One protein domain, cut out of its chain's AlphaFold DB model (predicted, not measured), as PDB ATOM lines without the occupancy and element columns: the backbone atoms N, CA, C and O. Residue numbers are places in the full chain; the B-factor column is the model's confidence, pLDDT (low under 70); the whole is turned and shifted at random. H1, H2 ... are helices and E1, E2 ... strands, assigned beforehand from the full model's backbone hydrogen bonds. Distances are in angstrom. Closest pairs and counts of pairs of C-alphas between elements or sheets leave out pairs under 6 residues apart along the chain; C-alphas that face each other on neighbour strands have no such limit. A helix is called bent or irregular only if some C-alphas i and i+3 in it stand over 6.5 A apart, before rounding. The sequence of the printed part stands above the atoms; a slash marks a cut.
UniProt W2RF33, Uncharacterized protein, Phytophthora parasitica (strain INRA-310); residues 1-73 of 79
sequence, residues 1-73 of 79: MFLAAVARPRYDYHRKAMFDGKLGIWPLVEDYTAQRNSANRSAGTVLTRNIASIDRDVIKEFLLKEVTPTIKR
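AT A GLANCE: This is residues 1 to 73 of the 79 residues of an uncharacterized protein of Phytophthora parasitica (strain INRA-310) (UniProt W2RF33). The model is a long, thin ribbon: three two-stranded antiparallel ladders follow one another end to end, and one helix, H1, packs on the middle ladder, E1 and E4. The hairpin E2 and E3 makes one end, and the hairpin E5 and E6, with its long loop of residues 34 to 45, makes the other. The printed part has 73 residues with six named strands and one named helix, in the order E1 E2 E3 E4 E5 E6 H1, of mixed class. It is extended, a rod with a radius of gyration of the C-alphas of 17.7 A and spans of 56 by 26 by 16 A.

HOW THE PARTS SIT: E1, residues 2 to 6, and E4, residues 22 to 27, are antiparallel at 172 degrees, with N 26 and O 3 2.8 A apart, within hydrogen-bond range. The closest C-alphas of E4 and H1, residues 56 to 73, are those of Leu 23 and Thr 70, 6.3 A apart. E3, residues 17 to 19, runs on into E4 at 38 degrees; it forms an antiparallel hairpin with E2, residues 10 to 12, with N 19 and O 10 at 2.8 A. E4 runs on into E5, residues 29 to 33, at 33 degrees; E5 forms an antiparallel hairpin with E6, residues 46 to 50, with N 30 and O 49 at 2.8 A. E2 and H1 are apart. In H1, 12 of 14 O i to N i+4 pairs are within hydrogen-bond range.

IN THESE COORDINATES: E1 begins at C-alpha 2 (-47.321, -22.135, 45.311) and is 12.8 A long; E4 measures 15.7 A, E5 13.3 A and E6 13.6 A. E2 and E3 have three residues each. H1, 24.6 A long, ends at C-alpha 73 (-58.435, -18.296, 28.282). It has a kink of 31 degrees near residue 63 and is only just irregular, with C-alphas 65 and 68 6.8 A apart.

THE WHOLE: The C-alphas farthest apart, of Tyr 13 and Asn 37, are 56.2 A apart. The printed part has no cut; the link from E5 to E6 is long, and the other links are tight. Mean pLDDT of the printed part is 94.0, and no printed residue is under 70.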
ATOM      1  N   MET A   1     -43.093 -23.453  47.305       92.62
ATOM      2  CA  MET A   1     -44.195 -22.479  47.531       92.62
ATOM      3  C   MET A   1     -45.114 -22.513  46.320       92.62
ATOM      4  O   MET A   1     -44.641 -22.912  45.265       92.62
ATOM      5  N   PHE A   2     -46.389 -22.140  46.444       93.50
ATOM      6  CA  PHE A   2     -47.321 -22.135  45.311       93.50
ATOM      7  C   PHE A   2     -47.993 -20.775  45.156       93.50
ATOM      8  O   PHE A   2     -48.343 -20.142  46.149       93.50
ATOM      9  N   LEU A   3     -48.208 -20.366  43.909       95.44
ATOM     10  CA  LEU A   3     -49.086 -19.264  43.546       95.44
ATOM     11  C   LEU A   3     -50.445 -19.851  43.165       95.44
ATOM     12  O   LEU A   3     -50.532 -20.627  42.219       95.44
ATOM     13  N   ALA A   4     -51.502 -19.492  43.886       96.31
ATOM     14  CA  ALA A   4     -52.865 -19.894  43.558       96.31
ATOM     15  C   ALA A   4     -53.657 -18.674  43.084       96.31
ATOM     16  O   ALA A   4     -53.661 -17.642  43.754       96.31
ATOM     17  N   ALA A   5     -54.340 -18.797  41.946       96.31
ATOM     18  CA  ALA A   5     -55.240 -17.764  41.450       96.31
ATOM     19  C   ALA A   5     -56.672 -18.296  41.412       96.31
ATOM     20  O   ALA A   5     -56.969 -19.316  40.781       96.31
ATOM     21  N   VAL A   6     -57.566 -17.576  42.084       95.44
ATOM     22  CA  VAL A   6     -58.994 -17.877  42.137       95.44
ATOM     23  C   VAL A   6     -59.762 -16.580  41.925       95.44
ATOM     24  O   VAL A   6     -59.452 -15.552  42.522       95.44
ATOM     25  N   ALA A   7     -60.749 -16.622  41.042       93.81
ATOM     26  CA  ALA A   7     -61.693 -15.547  40.792       93.81
ATOM     27  C   ALA A   7     -63.024 -15.839  41.496       93.81
ATOM     28  O   ALA A   7     -63.287 -16.951  41.947       93.81
ATOM     29  N   ARG A   8     -63.900 -14.837  41.567       92.00
ATOM     30  CA  ARG A   8     -65.255 -15.033  42.086       92.00
ATOM     31  C   ARG A   8     -66.048 -15.960  41.150       92.00
ATOM     32  O   ARG A   8     -66.082 -15.675  39.946       92.00
ATOM     33  N   PRO A   9     -66.716 -17.007  41.668       92.81
ATOM     34  CA  PRO A   9     -67.655 -17.777  40.872       92.81
ATOM     35  C   PRO A   9     -68.777 -16.887  40.334       92.81
ATOM     36  O   PRO A   9     -69.272 -16.010  41.047       92.81
ATOM     37  N   ARG A  10     -69.179 -17.093  39.081       90.88
ATOM     38  CA  ARG A  10     -70.283 -16.357  38.444       90.88
ATOM     39  C   ARG A  10     -70.890 -17.170  37.317       90.88
ATOM     40  O   ARG A  10     -70.244 -18.072  36.791       90.88
ATOM     41  N   TYR A  11     -72.112 -16.832  36.942       90.81
ATOM     42  CA  TYR A  11     -72.755 -17.454  35.797       90.81
ATOM     43  C   TYR A  11     -72.141 -16.935  34.489       90.81
ATOM     44  O   TYR A  11     -71.919 -15.734  34.344       90.81
ATOM     45  N   ASP A  12     -71.828 -17.849  33.574       90.94
ATOM     46  CA  ASP A  12     -71.363 -17.577  32.214       90.94
ATOM     47  C   ASP A  12     -72.533 -17.840  31.258       90.94
ATOM     48  O   ASP A  12     -72.898 -18.997  31.024       90.94
ATOM     49  N   TYR A  13     -73.145 -16.771  30.740       89.31
ATOM     50  CA  TYR A  13     -74.320 -16.864  29.868       89.31
ATOM     51  C   TYR A  13     -74.004 -17.529  28.528       89.31
ATOM     52  O   TYR A  13     -74.810 -18.321  28.033       89.31
ATOM     53  N   HIS A  14     -72.806 -17.308  27.984       87.69
ATOM     54  CA  HIS A  14     -72.377 -17.934  26.735       87.69
ATOM     55  C   HIS A  14     -72.218 -19.447  26.884       87.69
ATOM     56  O   HIS A  14     -72.616 -20.208  26.002       87.69
ATOM     57  N   ARG A  15     -71.659 -19.900  28.013       89.19
ATOM     58  CA  ARG A  15     -71.485 -21.334  28.307       89.19
ATOM     59  C   ARG A  15     -72.703 -21.969  28.982       89.19
ATOM     60  O   ARG A  15     -72.710 -23.184  29.166       89.19
ATOM     61  N   LYS A  16     -73.711 -21.169  29.357       91.69
ATOM     62  CA  LYS A  16     -74.891 -21.569  30.148       91.69
ATOM     63  C   LYS A  16     -74.521 -22.374  31.400       91.69
ATOM     64  O   LYS A  16     -75.214 -23.319  31.778       91.69
ATOM     65  N   ALA A  17     -73.407 -22.013  32.035       91.50
ATOM     66  CA  ALA A  17     -72.803 -22.773  33.122       91.50
ATOM     67  C   ALA A  17     -72.196 -21.850  34.185       91.50
ATOM     68  O   ALA A  17     -71.878 -20.691  33.926       91.50
ATOM     69  N   MET A  18     -72.002 -22.374  35.395       92.69
ATOM     70  CA  MET A  18     -71.283 -21.655  36.446       92.69
ATOM     71  C   MET A  18     -69.776 -21.703  36.185       92.69
ATOM     72  O   MET A  18     -69.170 -22.773  36.181       92.69
ATOM     73  N   PHE A  19     -69.155 -20.537  36.024       92.62
ATOM     74  CA  PHE A  19     -67.711 -20.392  36.145       92.62
ATOM     75  C   PHE A  19     -67.340 -20.523  37.623       92.62
ATOM     76  O   PHE A  19     -67.777 -19.724  38.449       92.62
ATOM     77  N   ASP A  20     -66.536 -21.528  37.960       92.12
ATOM     78  CA  ASP A  20     -66.182 -21.877  39.341       92.12
ATOM     79  C   ASP A  20     -65.064 -21.008  39.940       92.12
ATOM     80  O   ASP A  20     -64.702 -21.171  41.105       92.12
ATOM     81  N   GLY A  21     -64.501 -20.088  39.152       93.19
ATOM     82  CA  GLY A  21     -63.434 -19.199  39.593       93.19
ATOM     83  C   GLY A  21     -62.045 -19.836  39.633       93.19
ATOM     84  O   GLY A  21     -61.073 -19.127  39.882       93.19
ATOM     85  N   LYS A  22     -61.892 -21.139  39.376       94.19
ATOM     86  CA  LYS A  22     -60.609 -21.834  39.547       94.19
ATOM     87  C   LYS A  22     -59.698 -21.609  38.338       94.19
ATOM     88  O   LYS A  22     -59.814 -22.262  37.295       94.19
ATOM     89  N   LEU A  23     -58.747 -20.685  38.478       94.19
ATOM     90  CA  LEU A  23     -57.807 -20.366  37.401       94.19
ATOM     91  C   LEU A  23     -56.659 -21.376  37.373       94.19
ATOM     92  O   LEU A  23     -56.482 -22.043  36.349       94.19
ATOM     93  N   GLY A  24     -55.953 -21.549  38.493       95.19
ATOM     94  CA  GLY A  24     -54.850 -22.504  38.596       95.19
ATOM     95  C   GLY A  24     -54.029 -22.383  39.879       95.19
ATOM     96  O   GLY A  24     -54.236 -21.478  40.692       95.19
ATOM     97  N   ILE A  25     -53.104 -23.331  40.035       96.81
ATOM     98  CA  ILE A  25     -52.089 -23.373  41.087       96.81
ATOM     99  C   ILE A  25     -50.753 -23.680  40.408       96.81
ATOM    100  O   ILE A  25     -50.657 -24.669  39.681       96.81
ATOM    101  N   TRP A  26     -49.738 -22.855  40.655       96.25
ATOM    102  CA  TRP A  26     -48.417 -22.976  40.040       96.25
ATOM    103  C   TRP A  26     -47.331 -23.124  41.103       96.25
ATOM    104  O   TRP A  26     -47.285 -22.311  42.033       96.25
ATOM    105  N   PRO A  27     -46.460 -24.144  41.007       95.38
ATOM    106  CA  PRO A  27     -45.307 -24.255  41.885       95.38
ATOM    107  C   PRO A  27     -44.296 -23.152  41.557       95.38
ATOM    108  O   PRO A  27     -43.900 -22.978  40.410       95.38
ATOM    109  N   LEU A  28     -43.854 -22.422  42.579       94.75
ATOM    110  CA  LEU A  28     -42.742 -21.475  42.485       94.75
ATOM    111  C   LEU A  28     -41.440 -22.248  42.682       94.75
ATOM    112  O   LEU A  28     -40.907 -22.355  43.794       94.75
ATOM    113  N   VAL A  29     -41.002 -22.864  41.593       95.00
ATOM    114  CA  VAL A  29     -39.857 -23.764  41.536       95.00
ATOM    115  C   VAL A  29     -38.946 -23.396  40.374       95.00
ATOM    116  O   VAL A  29     -39.382 -22.789  39.401       95.00
ATOM    117  N   GLU A  30     -37.684 -23.780  40.494       93.69
ATOM    118  CA  GLU A  30     -36.685 -23.685  39.440       93.69
ATOM    119  C   GLU A  30     -36.093 -25.063  39.164       93.69
ATOM    120  O   GLU A  30     -35.940 -25.896  40.070       93.69
ATOM    121  N   ASP A  31     -35.735 -25.285  37.906       94.81
ATOM    122  CA  ASP A  31     -34.972 -26.456  37.519       94.81
ATOM    123  C   ASP A  31     -33.486 -26.214  37.782       94.81
ATOM    124  O   ASP A  31     -32.938 -25.138  37.543       94.81
ATOM    125  N   TYR A  32     -32.814 -27.239  38.287       94.25
ATOM    126  CA  TYR A  32     -31.384 -27.234  38.530       94.25
ATOM    127  C   TYR A  32     -30.786 -28.574  38.127       94.25
ATOM    128  O   TYR A  32     -31.422 -29.624  38.194       94.25
ATOM    129  N   THR A  33     -29.519 -28.546  37.734       96.00
ATOM    130  CA  THR A  33     -28.770 -29.771  37.457       96.00
ATOM    131  C   THR A  33     -28.079 -30.244  38.730       96.00
ATOM    132  O   THR A  33     -27.353 -29.478  39.376       96.00
ATOM    133  N   ALA A  34     -28.292 -31.507  39.097       95.50
ATOM    134  CA  ALA A  34     -27.621 -32.129  40.228       95.50
ATOM    135  C   ALA A  34     -26.095 -32.095  40.033       95.50
ATOM    136  O   ALA A  34     -25.567 -32.636  39.066       95.50
ATOM    137  N   GLN A  35     -25.381 -31.464  40.967       93.94
ATOM    138  CA  GLN A  35     -23.925 -31.282  40.878       93.94
ATOM    139  C   GLN A  35     -23.129 -32.472  41.424       93.94
ATOM    140  O   GLN A  35     -21.962 -32.654  41.098       93.94
ATOM    141  N   ARG A  36     -23.737 -33.265  42.307       93.88
ATOM    142  CA  ARG A  36     -23.085 -34.386  42.984       93.88
ATOM    143  C   ARG A  36     -23.947 -35.624  42.864       93.88
ATOM    144  O   ARG A  36     -25.172 -35.527  42.898       93.88
ATOM    145  N   ASN A  37     -23.287 -36.774  42.799       93.75
ATOM    146  CA  ASN A  37     -23.957 -38.052  42.955       93.75
ATOM    147  C   ASN A  37     -24.460 -38.189  44.394       93.75
ATOM    148  O   ASN A  37     -23.724 -37.990  45.358       93.75
ATOM    149  N   SER A  38     -25.723 -38.556  44.520       92.38
ATOM    150  CA  SER A  38     -26.340 -39.045  45.745       92.38
ATOM    151  C   SER A  38     -27.183 -40.264  45.389       92.38
ATOM    152  O   SER A  38     -27.554 -40.425  44.226       92.38
ATOM    153  N   ALA A  39     -27.524 -41.092  46.376       93.00
ATOM    154  CA  ALA A  39     -28.263 -42.338  46.152       93.00
ATOM    155  C   ALA A  39     -29.528 -42.166  45.285       93.00
ATOM    156  O   ALA A  39     -29.831 -43.027  44.471       93.00
ATOM    157  N   ASN A  40     -30.217 -41.026  45.413       90.94
ATOM    158  CA  ASN A  40     -31.481 -40.762  44.719       90.94
ATOM    159  C   ASN A  40     -31.365 -39.724  43.592       90.94
ATOM    160  O   ASN A  40     -32.371 -39.372  42.983       90.94
ATOM    161  N   ARG A  41     -30.177 -39.148  43.374       91.56
ATOM    162  CA  ARG A  41     -29.953 -38.060  42.408       91.56
ATOM    163  C   ARG A  41     -28.539 -38.186  41.856       91.56
ATOM    164  O   ARG A  41     -27.591 -37.776  42.529       91.56
ATOM    165  N   SER A  42     -28.397 -38.779  40.675       94.31
ATOM    166  CA  SER A  42     -27.121 -38.813  39.959       94.31
ATOM    167  C   SER A  42     -26.756 -37.415  39.456       94.31
ATOM    168  O   SER A  42     -27.627 -36.609  39.112       94.31
ATOM    169  N   ALA A  43     -25.457 -37.129  39.414       95.25
ATOM    170  CA  ALA A  43     -24.917 -35.904  38.854       95.25
ATOM    171  C   ALA A  43     -25.333 -35.770  37.381       95.25
ATOM    172  O   ALA A  43     -25.354 -36.753  36.643       95.25
ATOM    173  N   GLY A  44     -25.684 -34.556  36.967       95.12
ATOM    174  CA  GLY A  44     -26.185 -34.270  35.621       95.12
ATOM    175  C   GLY A  44     -27.702 -34.409  35.455       95.12
ATOM    176  O   GLY A  44     -28.234 -33.947  34.451       95.12
ATOM    177  N   THR A  45     -28.427 -34.970  36.428       95.94
ATOM    178  CA  THR A  45     -29.896 -35.056  36.343       95.94
ATOM    179  C   THR A  45     -30.533 -33.682  36.549       95.94
ATOM    180  O   THR A  45     -30.222 -33.000  37.532       95.94
ATOM    181  N   VAL A  46     -31.444 -33.289  35.652       96.06
ATOM    182  CA  VAL A  46     -32.293 -32.101  35.826       96.06
ATOM    183  C   VAL A  46     -33.378 -32.426  36.843       96.06
ATOM    184  O   VAL A  46     -34.125 -33.391  36.695       96.06
ATOM    185  N   LEU A  47     -33.430 -31.633  37.901       94.44
ATOM    186  CA  LEU A  47     -34.362 -31.779  39.004       94.44
ATOM    187  C   LEU A  47     -34.981 -30.430  39.318       94.44
ATOM    188  O   LEU A  47     -34.416 -29.388  39.014       94.44
ATOM    189  N   THR A  48     -36.097 -30.457  40.025       95.00
ATOM    190  CA  THR A  48     -36.823 -29.248  40.392       95.00
ATOM    191  C   THR A  48     -36.650 -28.973  41.884       95.00
ATOM    192  O   THR A  48     -36.680 -29.891  42.711       95.00
ATOM    193  N   ARG A  49     -36.442 -27.710  42.257       93.19
ATOM    194  CA  ARG A  49     -36.366 -27.267  43.658       93.19
ATOM    195  C   ARG A  49     -37.143 -25.974  43.859       93.19
ATOM    196  O   ARG A  49     -37.436 -25.264  42.908       93.19
ATOM    197  N   ASN A  50     -37.466 -25.654  45.108       94.50
ATOM    198  CA  ASN A  50     -38.068 -24.361  45.425       94.50
ATOM    199  C   ASN A  50     -37.099 -23.223  45.083       94.50
ATOM    200  O   ASN A  50     -35.905 -23.328  45.372       94.50
ATOM    201  N   ILE A  51     -37.636 -22.127  44.544       93.81
ATOM    202  CA  ILE A  51     -36.889 -20.877  44.386       93.81
ATOM    203  C   ILE A  51     -36.480 -20.390  45.783       93.81
ATOM    204  O   ILE A  51     -37.315 -20.326  46.689       93.81
ATOM    205  N   ALA A  52     -35.192 -20.089  45.968       89.44
ATOM    206  CA  ALA A  52     -34.623 -19.796  47.285       89.44
ATOM    207  C   ALA A  52     -35.148 -18.488  47.900       89.44
ATOM    208  O   ALA A  52     -35.383 -18.425  49.104       89.44
ATOM    209  N   SER A  53     -35.348 -17.460  47.073       93.44
ATOM    210  CA  SER A  53     -35.930 -16.178  47.468       93.44
ATOM    211  C   SER A  53     -36.984 -15.779  46.450       93.44
ATOM    212  O   SER A  53     -36.719 -15.771  45.251       93.44
ATOM    213  N   ILE A  54     -38.185 -15.472  46.925       92.88
ATOM    214  CA  ILE A  54     -39.308 -15.098  46.069       92.88
ATOM    215  C   ILE A  54     -39.531 -13.608  46.264       92.88
ATOM    216  O   ILE A  54     -40.073 -13.176  47.281       92.88
ATOM    217  N   ASP A  55     -39.060 -12.833  45.296       94.94
ATOM    218  CA  ASP A  55     -39.183 -11.386  45.278       94.94
ATOM    219  C   ASP A  55     -40.342 -10.926  44.379       94.94
ATOM    220  O   ASP A  55     -41.166 -11.706  43.881       94.94
ATOM    221  N   ARG A  56     -40.425  -9.607  44.195       95.62
ATOM    222  CA  ARG A  56     -41.444  -8.983  43.358       95.62
ATOM    223  C   ARG A  56     -41.336  -9.413  41.897       95.62
ATOM    224  O   ARG A  56     -42.372  -9.528  41.242       95.62
ATOM    225  N   ASP A  57     -40.128  -9.625  41.394       96.12
ATOM    226  CA  ASP A  57     -39.886  -9.907  39.984       96.12
ATOM    227  C   ASP A  57     -40.248 -11.353  39.651       96.12
ATOM    228  O   ASP A  57     -40.958 -11.577  38.670       96.12
ATOM    229  N   VAL A  58     -39.916 -12.303  40.534       94.19
ATOM    230  CA  VAL A  58     -40.372 -13.697  40.434       94.19
ATOM    231  C   VAL A  58     -41.900 -13.754  40.409       94.19
ATOM    232  O   VAL A  58     -42.493 -14.356  39.515       94.19
ATOM    233  N   ILE A  59     -42.581 -13.084  41.345       95.44
ATOM    234  CA  ILE A  59     -44.054 -13.078  41.363       95.44
ATOM    235  C   ILE A  59     -44.611 -12.436  40.086       95.44
ATOM    236  O   ILE A  59     -45.545 -12.968  39.482       95.44
ATOM    237  N   LYS A  60     -44.044 -11.305  39.654       96.56
ATOM    238  CA  LYS A  60     -44.469 -10.600  38.439       96.56
ATOM    239  C   LYS A  60     -44.326 -11.483  37.200       96.56
ATOM    240  O   LYS A  60     -45.231 -11.495  36.368       96.56
ATOM    241  N   GLU A  61     -43.238 -12.232  37.086       95.81
ATOM    242  CA  GLU A  61     -43.018 -13.167  35.987       95.81
ATOM    243  C   GLU A  61     -44.109 -14.240  35.935       95.81
ATOM    244  O   GLU A  61     -44.732 -14.415  34.888       95.81
ATOM    245  N   PHE A  62     -44.418 -14.887  37.061       95.44
ATOM    246  CA  PHE A  62     -45.497 -15.878  37.121       95.44
ATOM    247  C   PHE A  62     -46.870 -15.257  36.819       95.44
ATOM    248  O   PHE A  62     -47.679 -15.845  36.099       95.44
ATOM    249  N   LEU A  63     -47.150 -14.039  37.293       96.38
ATOM    250  CA  LEU A  63     -48.397 -13.343  36.961       96.38
ATOM    251  C   LEU A  63     -48.540 -13.094  35.452       96.38
ATOM    252  O   LEU A  63     -49.636 -13.229  34.900       96.38
ATOM    253  N   LEU A  64     -47.445 -12.739  34.780       97.31
ATOM    254  CA  LEU A  64     -47.428 -12.445  33.348       97.31
ATOM    255  C   LEU A  64     -47.444 -13.708  32.485       97.31
ATOM    256  O   LEU A  64     -48.179 -13.749  31.500       97.31
ATOM    257  N   LYS A  65     -46.652 -14.723  32.843       96.06
ATOM    258  CA  LYS A  65     -46.492 -15.951  32.052       96.06
ATOM    259  C   LYS A  65     -47.617 -16.953  32.281       96.06
ATOM    260  O   LYS A  65     -48.067 -17.583  31.332       96.06
ATOM    261  N   GLU A  66     -48.111 -17.056  33.510       95.88
ATOM    262  CA  GLU A  66     -49.047 -18.113  33.894       95.88
ATOM    263  C   GLU A  66     -50.462 -17.581  34.138       95.88
ATOM    264  O   GLU A  66     -51.439 -18.030  33.524       95.88
ATOM    265  N   VAL A  67     -50.593 -16.586  35.023       95.88
ATOM    266  CA  VAL A  67     -51.908 -16.163  35.529       95.88
ATOM    267  C   VAL A  67     -52.692 -15.384  34.481       95.88
ATOM    268  O   VAL A  67     -53.838 -15.723  34.188       95.88
ATOM    269  N   THR A  68     -52.085 -14.359  33.882       96.19
ATOM    270  CA  THR A  68     -52.765 -13.473  32.924       96.19
ATOM    271  C   THR A  68     -53.254 -14.228  31.679       96.19
ATOM    272  O   THR A  68     -54.418 -14.053  31.302       96.19
ATOM    273  N   PRO A  69     -52.456 -15.118  31.058       96.56
ATOM    274  CA  PRO A  69     -52.932 -15.943  29.948       96.56
ATOM    275  C   PRO A  69     -54.045 -16.903  30.373       96.56
ATOM    276  O   PRO A  69     -55.026 -17.078  29.650       96.56
ATOM    277  N   THR A  70     -53.946 -17.483  31.574       95.94
ATOM    278  CA  THR A  70     -54.981 -18.382  32.097       95.94
ATOM    279  C   THR A  70     -56.302 -17.662  32.330       95.94
ATOM    280  O   THR A  70     -57.351 -18.212  31.986       95.94
ATOM    281  N   ILE A  71     -56.259 -16.428  32.844       94.25
ATOM    282  CA  ILE A  71     -57.427 -15.551  32.934       94.25
ATOM    283  C   ILE A  71     -58.017 -15.368  31.541       94.25
ATOM    284  O   ILE A  71     -59.148 -15.784  31.332       94.25
ATOM    285  N   LYS A  72     -57.252 -14.860  30.567       92.31
ATOM    286  CA  LYS A  72     -57.760 -14.612  29.204       92.31
ATOM    287  C   LYS A  72     -58.423 -15.839  28.569       92.31
ATOM    288  O   LYS A  72     -59.431 -15.699  27.893       92.31
ATOM    289  N   ARG A  73     -57.884 -17.038  28.809       91.69
ATOM    290  CA  ARG A  73     -58.435 -18.296  28.282       91.69
ATOM    291  C   ARG A  73     -59.726 -18.734  28.977       91.69
ATOM    292  O   ARG A  73     -60.624 -19.264  28.329       91.69
TER     293      ARG A  73